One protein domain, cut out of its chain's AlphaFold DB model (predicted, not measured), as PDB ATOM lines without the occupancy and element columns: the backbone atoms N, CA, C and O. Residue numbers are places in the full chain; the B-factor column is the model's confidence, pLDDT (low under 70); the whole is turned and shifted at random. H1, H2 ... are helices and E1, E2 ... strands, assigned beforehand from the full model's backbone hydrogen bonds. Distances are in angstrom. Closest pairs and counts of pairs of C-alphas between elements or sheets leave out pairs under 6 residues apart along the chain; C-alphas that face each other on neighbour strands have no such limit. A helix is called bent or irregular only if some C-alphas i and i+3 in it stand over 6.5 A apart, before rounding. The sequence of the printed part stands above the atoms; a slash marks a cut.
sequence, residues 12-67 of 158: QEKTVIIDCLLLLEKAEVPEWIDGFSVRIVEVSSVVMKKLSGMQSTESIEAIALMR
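Overview. This is residues 12 to 67 of the 158 residues of the protein "tRNA/rRNA methyltransferase SpoU family protein" of Prunus dulcis (UniProt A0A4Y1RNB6). A small mixed sheet of three strands, with E1 between E2 and E3, has one short helix, H1, near the end of the sheet where E1 and E2 finish and E3 starts. A long loop, residues 25 to 38, folds back along one face of the sheet to bring the chain from the end of E1 to the start of E2, and a tail, residues 12 to 17, runs on beyond the start of E1 and adds to the length. The printed part has 56 residues with three named strands and one named helix, along the chain E1, E2, H1, E3; E1 is parallel to E2 and antiparallel to E3. The class is mixed, helices and strands, with 25 residues in named elements, under half of those printed. The whole is only just compact, close to loose, with a radius of gyration of the C-alphas of 12.1 A, and it is elongated, with spans of 36 by 21 by 16 A.

Arrangement. The sheet runs, strand beside strand, E2, residues 39 to 43, then E1, residues 18 to 24, then E3, residues 62 to 66. E1 is the inner strand, and E2 and E3 are the edge strands. E1 and E2 are parallel, with an angle of 26 degrees between their directions, and C-alphas 39 and 20, which face each other, are 4.6 A apart. Across this pair N 41 and O 21 are 2.8 A apart and N 23 and O 41 are 2.9 A apart, both within hydrogen-bond range. E1 and E3 are antiparallel, with an angle of 164 degrees between their directions, and C-alphas 23 and 62, which face each other, are 4.4 A apart. Here N 22 and O 63, and N 65 and O 20, are within hydrogen-bond range, each pair 2.8 A apart. H1, residues 45 to 52, is on the sheet at a height of 9.1 A over it, measured from a local plane that rests on just 6 C-alphas of the sheet. It lies over E1 and E3, with 4 of its C-alphas falling on each, and runs slantwise to the strands, at 35 degrees to E1 on the local plane. The closest C-alphas of H1 and E1 are those of Ser 45 and Leu 24, 6.4 A apart. The closest C-alphas of H1 and E3 are those of Ser 52 and Ile 63, 7.5 A apart. In H1 every O i to N i+4 pair is within hydrogen-bond range.

Along the chain. E1, from Ile 18 to Leu 24, is the longest strand by residues, with 16.8 A from first to last C-alpha. It begins at C-alpha 18, (86.332, 115.456, 107.953). E2, from Arg 39 to Val 43, is 12.7 A long, and E3, from Ala 62 to Met 66, is 12.8 A long. H1, from Ser 45 to Ser 52, measures 10.3 A, with C-alpha 45 at (106.645, 120.866, 104.823), and is not bent. The last strand, E3, ends at C-alpha 66, (88.549, 113.016, 111.181).

Size, cuts and confidence. The two C-alphas farthest apart are those of Glu 13 and Val 46, at 37.1 A, while the first and last printed C-alphas, of Gln 12 and Arg 67, are 18.1 A apart. The printed part has no cut. The link from E1 to E2 is long, with 14 residues, 25 to 38, whose C-alphas lie 9 to 16 A from the mean of all C-alphas. The link from E2 to H1 is tight, with one residue, and that from H1 to E3 is short, with 9 residues. The mean pLDDT of the printed part is 76.3, and the model's confidence is low, under 70, in 16 residues: 12 to 17, 34 to 36 and 53 to 59.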
ATOM      1  N   GLN A  12      75.642 106.801 101.008       47.84
ATOM      2  CA  GLN A  12      74.390 107.557 101.155       47.84
ATOM      3  C   GLN A  12      73.862 107.541 102.604       47.84
ATOM      4  O   GLN A  12      72.951 108.299 102.920       47.84
ATOM      5  N   GLU A  13      74.458 106.757 103.510       48.62
ATOM      6  CA  GLU A  13      74.116 106.747 104.932       48.62
ATOM      7  C   GLU A  13      75.380 106.660 105.811       48.62
ATOM      8  O   GLU A  13      76.189 105.747 105.667       48.62
ATOM      9  N   LYS A  14      75.490 107.618 106.747       51.69
ATOM     10  CA  LYS A  14      76.476 107.772 107.842       51.69
ATOM     11  C   LYS A  14      77.885 108.220 107.424       51.69
ATOM     12  O   LYS A  14      78.834 107.456 107.284       51.69
ATOM     13  N   THR A  15      77.986 109.537 107.276       52.03
ATOM     14  CA  THR A  15      79.155 110.338 106.917       52.03
ATOM     15  C   THR A  15      80.256 110.296 107.973       52.03
ATOM     16  O   THR A  15      80.057 110.679 109.125       52.03
ATOM     17  N   VAL A  16      81.470 109.947 107.548       58.06
ATOM     18  CA  VAL A  16      82.670 110.409 108.246       58.06
ATOM     19  C   VAL A  16      82.853 111.882 107.902       58.06
ATOM     20  O   VAL A  16      83.079 112.243 106.741       58.06
ATOM     21  N   ILE A  17      82.698 112.724 108.918       69.19
ATOM     22  CA  ILE A  17      82.857 114.170 108.816       69.19
ATOM     23  C   ILE A  17      84.347 114.461 108.987       69.19
ATOM     24  O   ILE A  17      84.921 114.244 110.056       69.19
ATOM     25  N   ILE A  18      84.986 114.890 107.903       77.19
ATOM     26  CA  ILE A  18      86.332 115.456 107.953       77.19
ATOM     27  C   ILE A  18      86.180 116.844 108.580       77.19
ATOM     28  O   ILE A  18      85.516 117.702 108.004       77.19
ATOM     29  N   ASP A  19      86.760 117.055 109.759       81.38
ATOM     30  CA  ASP A  19      86.674 118.341 110.463       81.38
ATOM     31  C   ASP A  19      87.618 119.375 109.836       81.38
ATOM     32  O   ASP A  19      87.305 120.565 109.754       81.38
ATOM     33  N   CYS A  20      88.799 118.932 109.397       86.81
ATOM     34  CA  CYS A  20      89.820 119.809 108.844       86.81
ATOM     35  C   CYS A  20      90.744 119.055 107.886       86.81
ATOM     36  O   CYS A  20      91.100 117.903 108.137       86.81
ATOM     37  N   LEU A  21      91.149 119.714 106.802       88.19
ATOM     38  CA  LEU A  21      92.207 119.246 105.920       88.19
ATOM     39  C   LEU A  21      93.437 120.141 106.076       88.19
ATOM     40  O   LEU A  21      93.368 121.347 105.850       88.19
ATOM     41  N   LEU A  22      94.561 119.533 106.430       89.75
ATOM     42  CA  LEU A  22      95.871 120.166 106.445       89.75
ATOM     43  C   LEU A  22      96.514 119.930 105.077       89.75
ATOM     44  O   LEU A  22      96.795 118.781 104.734       89.75
ATOM     45  N   LEU A  23      96.695 120.985 104.288       90.62
ATOM     46  CA  LEU A  23      97.193 120.923 102.913       90.62
ATOM     47  C   LEU A  23      98.631 121.444 102.860       90.62
ATOM     48  O   LEU A  23      98.922 122.491 103.430       90.62
ATOM     49  N   LEU A  24      99.538 120.731 102.194       89.25
ATOM     50  CA  LEU A  24     100.904 121.212 102.000       89.25
ATOM     51  C   LEU A  24     100.881 122.528 101.209       89.25
ATOM     52  O   LEU A  24     100.149 122.649 100.230       89.25
ATOM     53  N   GLU A  25     101.698 123.501 101.614       89.75
ATOM     54  CA  GLU A  25     101.861 124.756 100.872       89.75
ATOM     55  C   GLU A  25     102.038 124.499  99.365       89.75
ATOM     56  O   GLU A  25     102.930 123.752  98.956       89.75
ATOM     57  N   LYS A  26     101.215 125.174  98.548       85.12
ATOM     58  CA  LYS A  26     101.187 125.082  97.074       85.12
ATOM     59  C   LYS A  26     100.664 123.759  96.496       85.12
ATOM     60  O   LYS A  26     100.711 123.607  95.277       85.12
ATOM     61  N   ALA A  27     100.181 122.826  97.314       86.81
ATOM     62  CA  ALA A  27      99.434 121.681  96.805       86.81
ATOM     63  C   ALA A  27      98.045 122.125  96.324       86.81
ATOM     64  O   ALA A  27      97.458 123.074  96.848       86.81
ATOM     65  N   GLU A  28      97.521 121.440  95.313       86.62
ATOM     66  CA  GLU A  28      96.180 121.713  94.807       86.62
ATOM     67  C   GLU A  28      95.127 121.209  95.796       86.62
ATOM     68  O   GLU A  28      95.268 120.136  96.392       86.62
ATOM     69  N   VAL A  29      94.054 121.985  95.973       84.00
ATOM     70  CA  VAL A  29      92.909 121.535  96.765       84.00
ATOM     71  C   VAL A  29      92.297 120.329  96.055       84.00
ATOM     72  O   VAL A  29      91.918 120.441  94.888       84.00
ATOM     73  N   PRO A  30      92.171 119.176  96.729       80.38
ATOM     74  CA  PRO A  30      91.605 118.008  96.085       80.38
ATOM     75  C   PRO A  30      90.144 118.224  95.668       80.38
ATOM     76  O   PRO A  30      89.310 118.575  96.504       80.38
ATOM     77  N   GLU A  31      89.814 117.899  94.414       78.62
ATOM     78  CA  GLU A  31      88.459 118.040  93.838       78.62
ATOM     79  C   GLU A  31      87.364 117.348  94.663       78.62
ATOM     80  O   GLU A  31      86.195 117.714  94.625       78.62
ATOM     81  N   TRP A  32      87.721 116.324  95.441       72.50
ATOM     82  CA  TRP A  32      86.761 115.588  96.251       72.50
ATOM     83  C   TRP A  32      86.164 116.374  97.425       72.50
ATOM     84  O   TRP A  32      85.190 115.912  98.021       72.50
ATOM     85  N   ILE A  33      86.749 117.517  97.777       71.50
ATOM     86  CA  ILE A  33      86.258 118.386  98.853       71.50
ATOM     87  C   ILE A  33      85.148 119.309  98.350       71.50
ATOM     88  O   ILE A  33      84.382 119.823  99.167       71.50
ATOM     89  N   ASP A  34      85.017 119.486  97.032       65.56
ATOM     90  CA  ASP A  34      83.972 120.328  96.459       65.56
ATOM     91  C   ASP A  34      82.588 119.825  96.888       65.56
ATOM     92  O   ASP A  34      82.171 118.703  96.595       65.56
ATOM     93  N   GLY A  35      81.876 120.675  97.632       64.62
ATOM     94  CA  GLY A  35      80.561 120.375  98.207       64.62
ATOM     95  C   GLY A  35      80.555 120.046  99.704       64.62
ATOM     96  O   GLY A  35      79.474 119.976 100.289       64.62
ATOM     97  N   PHE A  36      81.714 119.913 100.356       68.62
ATOM     98  CA  PHE A  36      81.809 119.771 101.811       68.62
ATOM     99  C   PHE A  36      82.310 121.065 102.465       68.62
ATOM    100  O   PHE A  36      83.303 121.654 102.043       68.62
ATOM    101  N   SER A  37      81.673 121.493 103.559       71.19
ATOM    102  CA  SER A  37      82.186 122.580 104.407       71.19
ATOM    103  C   SER A  37      83.351 122.086 105.278       71.19
ATOM    104  O   SER A  37      83.208 121.937 106.489       71.19
ATOM    105  N   VAL A  38      84.498 121.788 104.659       79.69
ATOM    106  CA  VAL A  38      85.727 121.367 105.353       79.69
ATOM    107  C   VAL A  38      86.628 122.575 105.577       79.69
ATOM    108  O   VAL A  38      86.883 123.357 104.662       79.69
ATOM    109  N   ARG A  39      87.165 122.719 106.792       86.00
ATOM    110  CA  ARG A  39      88.181 123.736 107.076       86.00
ATOM    111  C   ARG A  39      89.514 123.321 106.454       86.00
ATOM    112  O   ARG A  39      90.135 122.376 106.935       86.00
ATOM    113  N   ILE A  40      89.976 124.039 105.435       88.81
ATOM    114  CA  ILE A  40      91.302 123.824 104.840       88.81
ATOM    115  C   ILE A  40      92.314 124.744 105.530       88.81
ATOM    116  O   ILE A  40      92.054 125.934 105.711       88.81
ATOM    117  N   VAL A  41      93.449 124.188 105.949       91.25
ATOM    118  CA  VAL A  41      94.563 124.924 106.553       91.25
ATOM    119  C   VAL A  41      95.836 124.559 105.809       91.25
ATOM    120  O   VAL A  41      96.243 123.399 105.799       91.25
ATOM    121  N   GLU A  42      96.471 125.551 105.195       92.19
ATOM    122  CA  GLU A  42      97.779 125.364 104.573       92.19
ATOM    123  C   GLU A  42      98.864 125.204 105.642       92.19
ATOM    124  O   GLU A  42      98.885 125.911 106.654       92.19
ATOM    125  N   VAL A  43      99.763 124.249 105.428       91.75
ATOM    126  CA  VAL A  43     100.829 123.890 106.359       91.75
ATOM    127  C   VAL A  43     102.150 123.693 105.622       91.75
ATOM    128  O   VAL A  43     102.218 123.104 104.543       91.75
ATOM    129  N   SER A  44     103.236 124.151 106.241       90.81
ATOM    130  CA  SER A  44     104.580 123.989 105.689       90.81
ATOM    131  C   SER A  44     105.035 122.527 105.699       90.81
ATOM    132  O   SER A  44     104.565 121.700 106.489       90.81
ATOM    133  N   SER A  45     106.038 122.206 104.877       86.06
ATOM    134  CA  SER A  45     106.645 120.866 104.823       86.06
ATOM    135  C   SER A  45     107.191 120.393 106.178       86.06
ATOM    136  O   SER A  45     107.120 119.208 106.505       86.06
ATOM    137  N   VAL A  46     107.684 121.319 107.009       86.62
ATOM    138  CA  VAL A  46     108.183 121.032 108.365       86.62
ATOM    139  C   VAL A  46     107.049 120.579 109.285       86.62
ATOM    140  O   VAL A  46     107.220 119.631 110.055       86.62
ATOM    141  N   VAL A  47     105.889 121.239 109.209       88.38
ATOM    142  CA  VAL A  47     104.698 120.872 109.988       88.38
ATOM    143  C   VAL A  47     104.131 119.545 109.483       88.38
ATOM    144  O   VAL A  47     103.895 118.647 110.291       88.38
ATOM    145  N   MET A  48     104.030 119.361 108.163       85.25
ATOM    146  CA  MET A  48     103.588 118.104 107.541       85.25
ATOM    147  C   MET A  48     104.441 116.908 107.967       85.25
ATOM    148  O   MET A  48     103.909 115.866 108.352       85.25
ATOM    149  N   LYS A  49     105.771 117.066 107.986       81.56
ATOM    150  CA  LYS A  49     106.688 116.012 108.437       81.56
ATOM    151  C   LYS A  49     106.446 115.607 109.884       81.56
ATOM    152  O   LYS A  49     106.405 114.415 110.172       81.56
ATOM    153  N   LYS A  50     106.218 116.574 110.775       83.94
ATOM    154  CA  LYS A  50     105.896 116.291 112.182       83.94
ATOM    155  C   LYS A  50     104.558 115.574 112.345       83.94
ATOM    156  O   LYS A  50     104.464 114.672 113.167       83.94
ATOM    157  N   LEU A  51     103.547 115.967 111.575       81.38
ATOM    158  CA  LEU A  51     102.195 115.416 111.685       81.38
ATOM    159  C   LEU A  51     102.054 114.021 111.075       81.38
ATOM    160  O   LEU A  51     101.312 113.202 111.602       81.38
ATOM    161  N   SER A  52     102.754 113.746 109.974       73.44
ATOM    162  CA  SER A  52     102.626 112.463 109.275       73.44
ATOM    163  C   SER A  52     103.133 111.270 110.088       73.44
ATOM    164  O   SER A  52     102.725 110.146 109.821       73.44
ATOM    165  N   GLY A  53     104.062 111.478 111.032       66.88
ATOM    166  CA  GLY A  53     104.744 110.389 111.741       66.88
ATOM    167  C   GLY A  53     105.562 109.453 110.832       66.88
ATOM    168  O   GLY A  53     106.114 108.465 111.309       66.88
ATOM    169  N   MET A  54     105.661 109.753 109.531       59.31
ATOM    170  CA  MET A  54     106.319 108.927 108.523       59.31
ATOM    171  C   MET A  54     107.776 109.364 108.319       59.31
ATOM    172  O   MET A  54     108.112 110.547 108.356       59.31
ATOM    173  N   GLN A  55     108.654 108.390 108.059       46.97
ATOM    174  CA  GLN A  55     110.085 108.623 107.802       46.97
ATOM    175  C   GLN A  55     110.327 109.413 106.496       46.97
ATOM    176  O   GLN A  55     111.307 110.152 106.401       46.97
ATOM    177  N   SER A  56     109.407 109.327 105.524       51.66
ATOM    178  CA  SER A  56     109.431 110.087 104.266       51.66
ATOM    179  C   SER A  56     108.058 110.700 103.958       51.66
ATOM    180  O   SER A  56     107.061 109.981 103.898       51.66
ATOM    181  N   THR A  57     108.013 112.010 103.711       51.28
ATOM    182  CA  THR A  57     106.797 112.768 103.348       51.28
ATOM    183  C   THR A  57     106.719 113.144 101.874       51.28
ATOM    184  O   THR A  57     105.843 113.915 101.499       51.28
ATOM    185  N   GLU A  58     107.622 112.632 101.038       57.53
ATOM    186  CA  GLU A  58     107.794 113.084  99.647       57.53
ATOM    187  C   GLU A  58     106.546 112.900  98.767       57.53
ATOM    188  O   GLU A  58     106.476 113.483  97.692       57.53
ATOM    189  N   SER A  59     105.535 112.158  99.230       62.81
ATOM    190  CA  SER A  59     104.275 111.936  98.515       62.81
ATOM    191  C   SER A  59     103.012 112.327  99.298       62.81
ATOM    192  O   SER A  59     101.921 111.909  98.914       62.81
ATOM    193  N   ILE A  60     103.119 113.029 100.438       71.56
ATOM    194  CA  ILE A  60     101.947 113.400 101.255       71.56
ATOM    195  C   ILE A  60     101.619 114.872 101.039       71.56
ATOM    196  O   ILE A  60     102.253 115.755 101.611       71.56
ATOM    197  N   GLU A  61     100.578 115.119 100.255       82.25
ATOM    198  CA  GLU A  61     100.129 116.474  99.925       82.25
ATOM    199  C   GLU A  61      99.050 116.984 100.885       82.25
ATOM    200  O   GLU A  61      98.910 118.191 101.053       82.25
ATOM    201  N   ALA A  62      98.327 116.095 101.580       84.94
ATOM    202  CA  ALA A  62      97.357 116.502 102.596       84.94
ATOM    203  C   ALA A  62      97.159 115.463 103.712       84.94
ATOM    204  O   ALA A  62      97.316 114.256 103.504       84.94
ATOM    205  N   ILE A  63      96.758 115.941 104.890       84.00
ATOM    206  CA  ILE A  63      96.367 115.145 106.059       84.00
ATOM    207  C   ILE A  63      94.951 115.552 106.469       84.00
ATOM    208  O   ILE A  63      94.676 116.731 106.677       84.00
ATOM    209  N   ALA A  64      94.050 114.579 106.609       84.69
ATOM    210  CA  ALA A  64      92.681 114.819 107.059       84.69
ATOM    211  C   ALA A  64      92.549 114.553 108.563       84.69
ATOM    212  O   ALA A  64      92.913 113.481 109.044       84.69
ATOM    213  N   LEU A  65      91.984 115.515 109.288       84.25
ATOM    214  CA  LEU A  65      91.523 115.350 110.659       84.25
ATOM    215  C   LEU A  65      90.071 114.877 110.627       84.25
ATOM    216  O   LEU A  65      89.201 115.521 110.037       84.25
ATOM    217  N   MET A  66      89.825 113.723 111.239       80.44
ATOM    218  CA  MET A  66      88.549 113.016 111.181       80.44
ATOM    219  C   MET A  66      88.081 112.712 112.596       80.44
ATOM    220  O   MET A  66      88.887 112.367 113.462       80.44
ATOM    221  N   ARG A  67      86.770 112.799 112.822       80.00
ATOM    222  CA  ARG A  67      86.181 112.260 114.050       80.00
ATOM    223  C   ARG A  67      86.215 110.744 114.011       80.00
ATOM    224  O   ARG A  67      86.048 110.148 112.944       80.00
TER     225      ARG A  67